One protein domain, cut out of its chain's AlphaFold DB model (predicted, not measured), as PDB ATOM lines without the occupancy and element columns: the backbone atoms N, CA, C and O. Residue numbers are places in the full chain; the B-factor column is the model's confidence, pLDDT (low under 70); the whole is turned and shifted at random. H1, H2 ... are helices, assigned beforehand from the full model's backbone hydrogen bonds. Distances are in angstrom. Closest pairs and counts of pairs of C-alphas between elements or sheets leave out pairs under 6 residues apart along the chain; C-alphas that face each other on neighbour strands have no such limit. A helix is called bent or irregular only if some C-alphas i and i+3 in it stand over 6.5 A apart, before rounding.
ATOM      1  N   VAL A  49     133.214  93.983 142.471       86.25
ATOM      2  CA  VAL A  49     134.371  93.589 143.292       86.25
ATOM      3  C   VAL A  49     134.553  94.572 144.451       86.25
ATOM      4  O   VAL A  49     134.700  95.776 144.224       86.25
ATOM      5  N   LEU A  50     134.556  94.068 145.687       87.88
ATOM      6  CA  LEU A  50     134.837  94.854 146.892       87.88
ATOM      7  C   LEU A  50     136.351  95.062 147.041       87.88
ATOM      8  O   LEU A  50     137.101  94.113 147.265       87.88
ATOM      9  N   LYS A  51     136.809  96.314 146.916       85.00
ATOM     10  CA  LYS A  51     138.221  96.718 147.057       85.00
ATOM     11  C   LYS A  51     138.447  97.455 148.381       85.00
ATOM     12  O   LYS A  51     137.517  98.038 148.925       85.00
ATOM     13  N   GLY A  52     139.683  97.457 148.889       83.75
ATOM     14  CA  GLY A  52     140.039  98.188 150.119       83.75
ATOM     15  C   GLY A  52     139.576  97.511 151.414       83.75
ATOM     16  O   GLY A  52     139.386  98.175 152.430       83.75
ATOM     17  N   TRP A  53     139.353  96.197 151.372       88.31
ATOM     18  CA  TRP A  53     139.045  95.377 152.543       88.31
ATOM     19  C   TRP A  53     140.283  94.606 152.980       88.31
ATOM     20  O   TRP A  53     140.903  93.951 152.140       88.31
ATOM     21  N   THR A  54     140.649  94.682 154.258       89.25
ATOM     22  CA  THR A  54     141.781  93.923 154.807       89.25
ATOM     23  C   THR A  54     141.435  92.442 154.901       89.25
ATOM     24  O   THR A  54     140.267  92.072 154.973       89.25
ATOM     25  N   LYS A  55     142.449  91.569 154.925       86.00
ATOM     26  CA  LYS A  55     142.241  90.118 155.048       86.00
ATOM     27  C   LYS A  55     141.327  89.750 156.226       86.00
ATOM     28  O   LYS A  55     140.425  88.945 156.048       86.00
ATOM     29  N   MET A  56     141.535  90.379 157.382       88.25
ATOM     30  CA  MET A  56     140.756  90.117 158.594       88.25
ATOM     31  C   MET A  56     139.294  90.555 158.444       88.25
ATOM     32  O   MET A  56     138.402  89.809 158.814       88.25
ATOM     33  N   GLU A  57     139.034  91.711 157.825       91.44
ATOM     34  CA  GLU A  57     137.663  92.156 157.531       91.44
ATOM     35  C   GLU A  57     136.944  91.208 156.564       91.44
ATOM     36  O   GLU A  57     135.746  90.979 156.699       91.44
ATOM     37  N   ARG A  58     137.668  90.664 155.574       91.62
ATOM     38  CA  ARG A  58     137.103  89.686 154.634       91.62
ATOM     39  C   ARG A  58     136.742  88.390 155.341       91.62
ATOM     40  O   ARG A  58     135.641  87.902 155.140       91.62
ATOM     41  N   GLU A  59     137.653  87.867 156.159       90.19
ATOM     42  CA  GLU A  59     137.443  86.632 156.922       90.19
ATOM     43  C   GLU A  59     136.274  86.774 157.905       90.19
ATOM     44  O   GLU A  59     135.398  85.916 157.908       90.19
ATOM     45  N   GLU A  60     136.200  87.879 158.657       92.12
ATOM     46  CA  GLU A  60     135.066  88.155 159.552       92.12
ATOM     47  C   GLU A  60     133.738  88.220 158.783       92.12
ATOM     48  O   GLU A  60     132.746  87.660 159.237       92.12
ATOM     49  N   LEU A  61     133.697  88.868 157.610       91.69
ATOM     50  CA  LEU A  61     132.465  88.952 156.821       91.69
ATOM     51  C   LEU A  61     132.088  87.610 156.169       91.69
ATOM     52  O   LEU A  61     130.909  87.271 156.126       91.69
ATOM     53  N   GLU A  62     133.061  86.853 155.657       91.12
ATOM     54  CA  GLU A  62     132.848  85.510 155.098       91.12
ATOM     55  C   GLU A  62     132.260  84.556 156.156       91.12
ATOM     56  O   GLU A  62     131.296  83.850 155.858       91.12
ATOM     57  N   ASP A  63     132.786  84.596 157.384       89.88
ATOM     58  CA  ASP A  63     132.307  83.816 158.537       89.88
ATOM     59  C   ASP A  63     130.913  84.280 159.008       89.88
ATOM     60  O   ASP A  63     130.016  83.475 159.251       89.88
ATOM     61  N   ALA A  64     130.662  85.596 159.035       89.06
ATOM     62  CA  ALA A  64     129.346  86.135 159.394       89.06
ATOM     63  C   ALA A  64     128.242  85.618 158.462       89.06
ATOM     64  O   ALA A  64     127.166  85.224 158.912       89.06
ATOM     65  N   VAL A  65     128.503  85.629 157.152       88.00
ATOM     66  CA  VAL A  65     127.516  85.266 156.125       88.00
ATOM     67  C   VAL A  65     127.219  83.764 156.110       88.00
ATOM     68  O   VAL A  65     126.129  83.381 155.677       88.00
ATOM     69  N   SER A  66     128.133  82.905 156.583       85.94
ATOM     70  CA  SER A  66     127.852  81.465 156.681       85.94
ATOM     71  C   SER A  66     126.888  81.128 157.818       85.94
ATOM     72  O   SER A  66     126.095  80.192 157.683       85.94
ATOM     73  N   ASP A  67     126.930  81.911 158.899       84.12
ATOM     74  CA  ASP A  67     126.326  81.531 160.176       84.12
ATOM     75  C   ASP A  67     125.145  82.427 160.592       84.12
ATOM     76  O   ASP A  67     124.309  82.006 161.395       84.12
ATOM     77  N   HIS A  68     125.041  83.643 160.042       84.06
ATOM     78  CA  HIS A  68     124.093  84.669 160.487       84.06
ATOM     79  C   HIS A  68     123.273  85.245 159.323       84.06
ATOM     80  O   HIS A  68     123.716  85.326 158.175       84.06
ATOM     81  N   ASP A  69     122.042  85.681 159.614       91.38
ATOM     82  CA  ASP A  69     121.290  86.509 158.668       91.38
ATOM     83  C   ASP A  69     121.780  87.964 158.683       91.38
ATOM     84  O   ASP A  69     122.425  88.422 159.624       91.38
ATOM     85  N   LEU A  70     121.441  88.711 157.631       88.81
ATOM     86  CA  LEU A  70     121.916  90.080 157.438       88.81
ATOM     87  C   LEU A  70     121.604  91.020 158.620       88.81
ATOM     88  O   LEU A  70     122.393  91.921 158.894       88.81
ATOM     89  N   PHE A  71     120.479  90.834 159.320       87.94
ATOM     90  CA  PHE A  71     120.131  91.688 160.460       87.94
ATOM     91  C   PHE A  71     121.006  91.391 161.672       87.94
ATOM     92  O   PHE A  71     121.413  92.331 162.354       87.94
ATOM     93  N   HIS A  72     121.327  90.118 161.910       88.81
ATOM     94  CA  HIS A  72     122.254  89.724 162.969       88.81
ATOM     95  C   HIS A  72     123.675  90.203 162.672       88.81
ATOM     96  O   HIS A  72     124.291  90.795 163.548       88.81
ATOM     97  N   ILE A  73     124.140  90.079 161.420       88.38
ATOM     98  CA  ILE A  73     125.451  90.608 161.002       88.38
ATOM     99  C   ILE A  73     125.552  92.102 161.331       88.38
ATOM    100  O   ILE A  73     126.517  92.544 161.948       88.38
ATOM    101  N   PHE A  74     124.541  92.894 160.960       89.00
ATOM    102  CA  PHE A  74     124.531  94.313 161.305       89.00
ATOM    103  C   PHE A  74     124.466  94.539 162.814       89.00
ATOM    104  O   PHE A  74     125.256  95.329 163.324       89.00
ATOM    105  N   GLY A  75     123.564  93.853 163.521       87.06
ATOM    106  CA  GLY A  75     123.439  93.961 164.974       87.06
ATOM    107  C   GLY A  75     124.776  93.739 165.675       87.06
ATOM    108  O   GLY A  75     125.225  94.603 166.422       87.06
ATOM    109  N   ASP A  76     125.469  92.656 165.340       88.00
ATOM    110  CA  ASP A  76     126.735  92.298 165.970       88.00
ATOM    111  C   ASP A  76     127.869  93.280 165.643       88.00
ATOM    112  O   ASP A  76     128.673  93.617 166.520       88.00
ATOM    113  N   ILE A  77     127.917  93.796 164.409       86.62
ATOM    114  CA  ILE A  77     128.894  94.820 164.014       86.62
ATOM    115  C   ILE A  77     128.611  96.149 164.731       86.62
ATOM    116  O   ILE A  77     129.555  96.787 165.199       86.62
ATOM    117  N   PHE A  78     127.350  96.587 164.829       83.69
ATOM    118  CA  PHE A  78     126.977  97.875 165.436       83.69
ATOM    119  C   PHE A  78     127.035  97.863 166.967       83.69
ATOM    120  O   PHE A  78     127.354  98.886 167.571       83.69
ATOM    121  N   GLU A  79     126.762  96.721 167.601       83.25
ATOM    122  CA  GLU A  79     126.831  96.557 169.059       83.25
ATOM    123  C   GLU A  79     128.262  96.315 169.572       83.25
ATOM    124  O   GLU A  79     128.469  96.176 170.777       83.25
ATOM    125  N   SER A  80     129.262  96.318 168.681       76.25
ATOM    126  CA  SER A  80     130.667  96.047 169.013       76.25
ATOM    127  C   SER A  80     130.865  94.670 169.667       76.25
ATOM    128  O   SER A  80     131.662  94.527 170.601       76.25
ATOM    129  N   ASN A  81     130.168  93.638 169.174       72.06
ATOM    130  CA  ASN A  81     130.386  92.269 169.639       72.06
ATOM    131  C   ASN A  81     131.802  91.795 169.271       72.06
ATOM    132  O   ASN A  81     132.317  92.052 168.183       72.06
ATOM    133  N   SER A  82     132.452  91.074 170.191       68.94
ATOM    134  CA  SER A  82     133.884  90.743 170.098       68.94
ATOM    135  C   SER A  82     134.271  89.889 168.883       68.94
ATOM    136  O   SER A  82     135.453  89.816 168.557       68.94
ATOM    137  N   GLY A  83     133.301  89.246 168.224       77.88
ATOM    138  CA  GLY A  83     133.511  88.443 167.013       77.88
ATOM    139  C   GLY A  83     133.776  89.257 165.742       77.88
ATOM    140  O   GLY A  83     134.310  88.705 164.791       77.88
ATOM    141  N   PHE A  84     133.466  90.559 165.737       85.56
ATOM    142  CA  PHE A  84     133.555  91.419 164.549       85.56
ATOM    143  C   PHE A  84     134.455  92.629 164.786       85.56
ATOM    144  O   PHE A  84     134.105  93.772 164.481       85.56
ATOM    145  N   THR A  85     135.611  92.399 165.409       89.44
ATOM    146  CA  THR A  85     136.497  93.486 165.841       89.44
ATOM    147  C   THR A  85     137.027  94.277 164.643       89.44
ATOM    148  O   THR A  85     137.075  95.509 164.702       89.44
ATOM    149  N   ALA A  86     137.406  93.618 163.545       89.69
ATOM    150  CA  ALA A  86     137.909  94.303 162.358       89.69
ATOM    151  C   ALA A  86     136.803  95.091 161.639       89.69
ATOM    152  O   ALA A  86     137.019  96.256 161.291       89.69
ATOM    153  N   LEU A  87     135.609  94.508 161.484       90.88
ATOM    154  CA  LEU A  87     134.457  95.192 160.883       90.88
ATOM    155  C   LEU A  87     133.976  96.377 161.727       90.88
ATOM    156  O   LEU A  87     133.720  97.452 161.180       90.88
ATOM    157  N   ASN A  88     133.917  96.222 163.050       89.50
ATOM    158  CA  ASN A  88     133.561  97.306 163.962       89.50
ATOM    159  C   ASN A  88     134.597  98.439 163.916       89.50
ATOM    160  O   ASN A  88     134.235  99.611 163.813       89.50
ATOM    161  N   ASN A  89     135.893  98.107 163.914       88.81
ATOM    162  CA  ASN A  89     136.956  99.102 163.769       88.81
ATOM    163  C   ASN A  89     136.870  99.842 162.433       88.81
ATOM    164  O   ASN A  89     137.037 101.063 162.404       88.81
ATOM    165  N   LYS A  90     136.578  99.129 161.339       88.69
ATOM    166  CA  LYS A  90     136.372  99.744 160.028       88.69
ATOM    167  C   LYS A  90     135.207 100.721 160.054       88.69
ATOM    168  O   LYS A  90     135.393 101.867 159.653       88.69
ATOM    169  N   LEU A  91     134.056 100.303 160.584       87.38
ATOM    170  CA  LEU A  91     132.873 101.149 160.744       87.38
ATOM    171  C   LEU A  91     133.174 102.415 161.568       87.38
ATOM    172  O   LEU A  91     132.800 103.519 161.174       87.38
ATOM    173  N   ASN A  92     133.910 102.274 162.671       84.56
ATOM    174  CA  ASN A  92     134.308 103.402 163.516       84.56
ATOM    175  C   ASN A  92     135.265 104.382 162.809       84.56
ATOM    176  O   ASN A  92     135.332 105.551 163.190       84.56
ATOM    177  N   TYR A  93     136.009 103.926 161.797       84.50
ATOM    178  CA  TYR A  93     137.019 104.726 161.100       84.50
ATOM    179  C   TYR A  93     136.483 105.463 159.862       84.50
ATOM    180  O   TYR A  93     136.896 106.590 159.598       84.50
ATOM    181  N   ILE A  94     135.554 104.855 159.117       80.12
ATOM    182  CA  ILE A  94     135.009 105.400 157.856       80.12
ATOM    183  C   ILE A  94     134.115 106.646 158.053       80.12
ATOM    184  O   ILE A  94     133.902 107.427 157.128       80.12
ATOM    185  N   GLY A  95     133.642 106.904 159.279       66.06
ATOM    186  CA  GLY A  95     132.823 108.074 159.608       66.06
ATOM    187  C   GLY A  95     131.411 108.051 158.993       66.06
ATOM    188  O   GLY A  95     131.083 107.249 158.121       66.06
ATOM    189  N   ILE A  96     130.548 108.972 159.439       60.94
ATOM    190  CA  ILE A  96     129.094 108.959 159.150       60.94
ATOM    191  C   ILE A  96     128.714 109.066 157.660       60.94
ATOM    192  O   ILE A  96     127.590 108.746 157.286       60.94
ATOM    193  N   TYR A  97     129.613 109.548 156.796       58.53
ATOM    194  CA  TYR A  97     129.322 109.746 155.369       58.53
ATOM    195  C   TYR A  97     129.621 108.507 154.515       58.53
ATOM    196  O   TYR A  97     129.055 108.368 153.431       58.53
ATOM    197  N   GLU A  98     130.464 107.597 155.000       75.06
ATOM    198  CA  GLU A  98     130.843 106.369 154.292       75.06
ATOM    199  C   GLU A  98     130.141 105.122 154.862       75.06
ATOM    200  O   GLU A  98     130.162 104.057 154.244       75.06
ATOM    201  N   GLU A  99     129.418 105.270 155.977       77.12
ATOM    202  CA  GLU A  99     128.614 104.221 156.620       77.12
ATOM    203  C   GLU A  99     127.572 103.597 155.672       77.12
ATOM    204  O   GLU A  99     127.372 102.378 155.657       77.12
ATOM    205  N   ALA A 100     126.950 104.411 154.811       81.12
ATOM    206  CA  ALA A 100     126.019 103.924 153.792       81.12
ATOM    207  C   ALA A 100     126.718 103.063 152.723       81.12
ATOM    208  O   ALA A 100     126.127 102.112 152.211       81.12
ATOM    209  N   GLY A 101     127.977 103.379 152.395       87.00
ATOM    210  CA  GLY A 101     128.804 102.592 151.480       87.00
ATOM    211  C   GLY A 101     129.190 101.249 152.093       87.00
ATOM    212  O   GLY A 101     128.980 100.213 151.471       87.00
ATOM    213  N   PHE A 102     129.644 101.259 153.345       89.75
ATOM    214  CA  PHE A 102     129.970 100.046 154.097       89.75
ATOM    215  C   PHE A 102     128.764  99.118 154.272       89.75
ATOM    216  O   PHE A 102     128.843  97.927 153.971       89.75
ATOM    217  N   SER A 103     127.611  99.667 154.662       90.38
ATOM    218  CA  SER A 103     126.377  98.886 154.800       90.38
ATOM    219  C   SER A 103     125.927  98.295 153.464       90.38
ATOM    220  O   SER A 103     125.491  97.145 153.390       90.38
ATOM    221  N   LYS A 104     126.073  99.059 152.376       90.81
ATOM    222  CA  LYS A 104     125.787  98.567 151.027       90.81
ATOM    223  C   LYS A 104     126.750  97.455 150.608       90.81
ATOM    224  O   LYS A 104     126.298  96.491 150.002       90.81
ATOM    225  N   ASP A 105     128.039  97.564 150.920       92.94
ATOM    226  CA  ASP A 105     129.034  96.528 150.627       92.94
ATOM    227  C   ASP A 105     128.675  95.197 151.296       92.94
ATOM    228  O   ASP A 105     128.651  94.172 150.616       92.94
ATOM    229  N   ILE A 106     128.306  95.227 152.580       92.88
ATOM    230  CA  ILE A 106     127.864  94.040 153.328       92.88
ATOM    231  C   ILE A 106     126.595  93.442 152.707       92.88
ATOM    232  O   ILE A 106     126.536  92.239 152.456       92.88
ATOM    233  N   ALA A 107     125.589  94.269 152.409       92.62
ATOM    234  CA  ALA A 107     124.337  93.796 151.820       92.62
ATOM    235  C   ALA A 107     124.527  93.231 150.400       92.62
ATOM    236  O   ALA A 107     123.937  92.204 150.044       92.62
ATOM    237  N   ASP A 108     125.353  93.879 149.577       92.75
ATOM    238  CA  ASP A 108     125.678  93.395 148.238       92.75
ATOM    239  C   ASP A 108     126.452  92.072 148.318       92.75
ATOM    240  O   ASP A 108     126.157  91.162 147.544       92.75
ATOM    241  N   PHE A 109     127.388  91.930 149.262       92.69
ATOM    242  CA  PHE A 109     128.120  90.681 149.487       92.69
ATOM    243  C   PHE A 109     127.189  89.548 149.938       92.69
ATOM    244  O   PHE A 109     127.139  88.502 149.295       92.69
ATOM    245  N   TYR A 110     126.355  89.796 150.954       91.81
ATOM    246  CA  TYR A 110     125.367  88.834 151.457       91.81
ATOM    247  C   TYR A 110     124.399  88.354 150.362       91.81
ATOM    248  O   TYR A 110     124.025  87.186 150.307       91.81
ATOM    249  N   THR A 111     123.996  89.248 149.453       90.12
ATOM    250  CA  THR A 111     123.074  88.917 148.349       90.12
ATOM    251  C   THR A 111     123.768  88.384 147.091       90.12
ATOM    252  O   THR A 111     123.095  88.149 146.083       90.12
ATOM    253  N   GLY A 112     125.093  88.206 147.114       87.94
ATOM    254  CA  GLY A 112     125.885  87.743 145.969       87.94
ATOM    255  C   GLY A 112     126.004  88.759 144.823       87.94
ATOM    256  O   GLY A 112     126.415  88.405 143.719       87.94
ATOM    257  N   LYS A 113     125.637  90.024 145.056       89.44
ATOM    258  CA  LYS A 113     125.815  91.141 144.109       89.44
ATOM    259  C   LYS A 113     127.221  91.727 144.155       89.44
ATOM    260  O   LYS A 113     127.617  92.444 143.233       89.44
ATOM    261  N   ALA A 114     127.962  91.436 145.215       90.69
ATOM    262  CA  ALA A 114     129.371  91.741 145.314       90.69
ATOM    263  C   ALA A 114     130.169  90.525 145.786       90.69
ATOM    264  O   ALA A 114     129.639  89.641 146.454       90.69
ATOM    265  N   LYS A 115     131.453  90.497 145.435       90.12
ATOM    266  CA  LYS A 115     132.415  89.506 145.914       90.12
ATOM    267  C   LYS A 115     133.743  90.168 146.250       90.12
ATOM    268  O   LYS A 115     134.061  91.240 145.726       90.12
ATOM    269  N   PHE A 116     134.536  89.524 147.095       87.12
ATOM    270  CA  PHE A 116     135.945  89.875 147.220       87.12
ATOM    271  C   PHE A 116     136.711  89.453 145.958       87.12
ATOM    272  O   PHE A 116     136.252  88.569 145.232       87.12
TER     273      PHE A 116
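What this domain is: This is residues 49 to 116 of the 164 residues of an uncharacterized protein of Lactobacillus paralimentarius DSM 19674 (UniProt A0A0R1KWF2). What does the domain look like? Four short helices, H1 to H4, stand at steep angles to each other round the middle of a rounded ball, not side by side. The first part of H3 packs on H1 and H2, and H4 lies near the other three. What is it made of? The printed part has 68 residues, with the named helices H1, H2, H3, H4 in that order and no named strand: all helix. It is compact, with a radius of gyration of the C-alphas of 10.8 A and spans of 25 by 23 by 21 A.

How they stand to each other: How does H1, residues 55 to 67, stand to H2, residues 70 to 78? They are close but not clearly touching; their closest C-alphas, Ala 64 and Ile 73, are 6.1 A apart. What does H3, residues 82 to 94, touch? With residues 83 to 87 alone it touches residues 56 to 61 of H1, at a steep tilt of 56 degrees, opposite ways; the closest C-alphas, Glu 57 and Ala 86, are 5.3 A apart. With residues 83 to 88 alone it touches H2, about perpendicular at 75 degrees; the closest C-alphas, Ile 77 and Asn 88, are 5.3 A apart. Where is H4, residues 99 to 110? It is close to H1, H2 and H3 but not clearly touching them; the closest C-alphas are Val 65 and Tyr 110 at 6.3 A, Leu 70 and Tyr 110 at 7.0 A, and Leu 91 and Glu 99 at 6.7 A. What do the backbones show? Every O i to N i+4 pair is within hydrogen-bond range in H1, H2 and H4, and 7 of 9 in H3.

Where its parts are: Where do the helices begin and end? H1 runs 18.8 A from C-alpha 55 at (142.241, 90.118, 155.048), and H2 12.3 A from C-alpha 70 to C-alpha 78. H3 runs 19.1 A from C-alpha 82 to C-alpha 94, and H4 16.6 A to C-alpha 110 at (125.367, 88.834, 151.457). Is any helix irregular? H3 is: C-alphas 83 and 86 are 8.7 A apart.

The domain as a whole: How large is it? The C-alphas farthest apart, Asp 67 and Tyr 97, are 28.8 A apart, while those of Val 49 and Phe 116, the first and last printed, are 5.6 A apart. Is anything cut or uncertain? The printed part has no cut, and the three links between helices are tight. The mean pLDDT of the printed part is 86.0, and residues 82 and 95 to 97 are under 70.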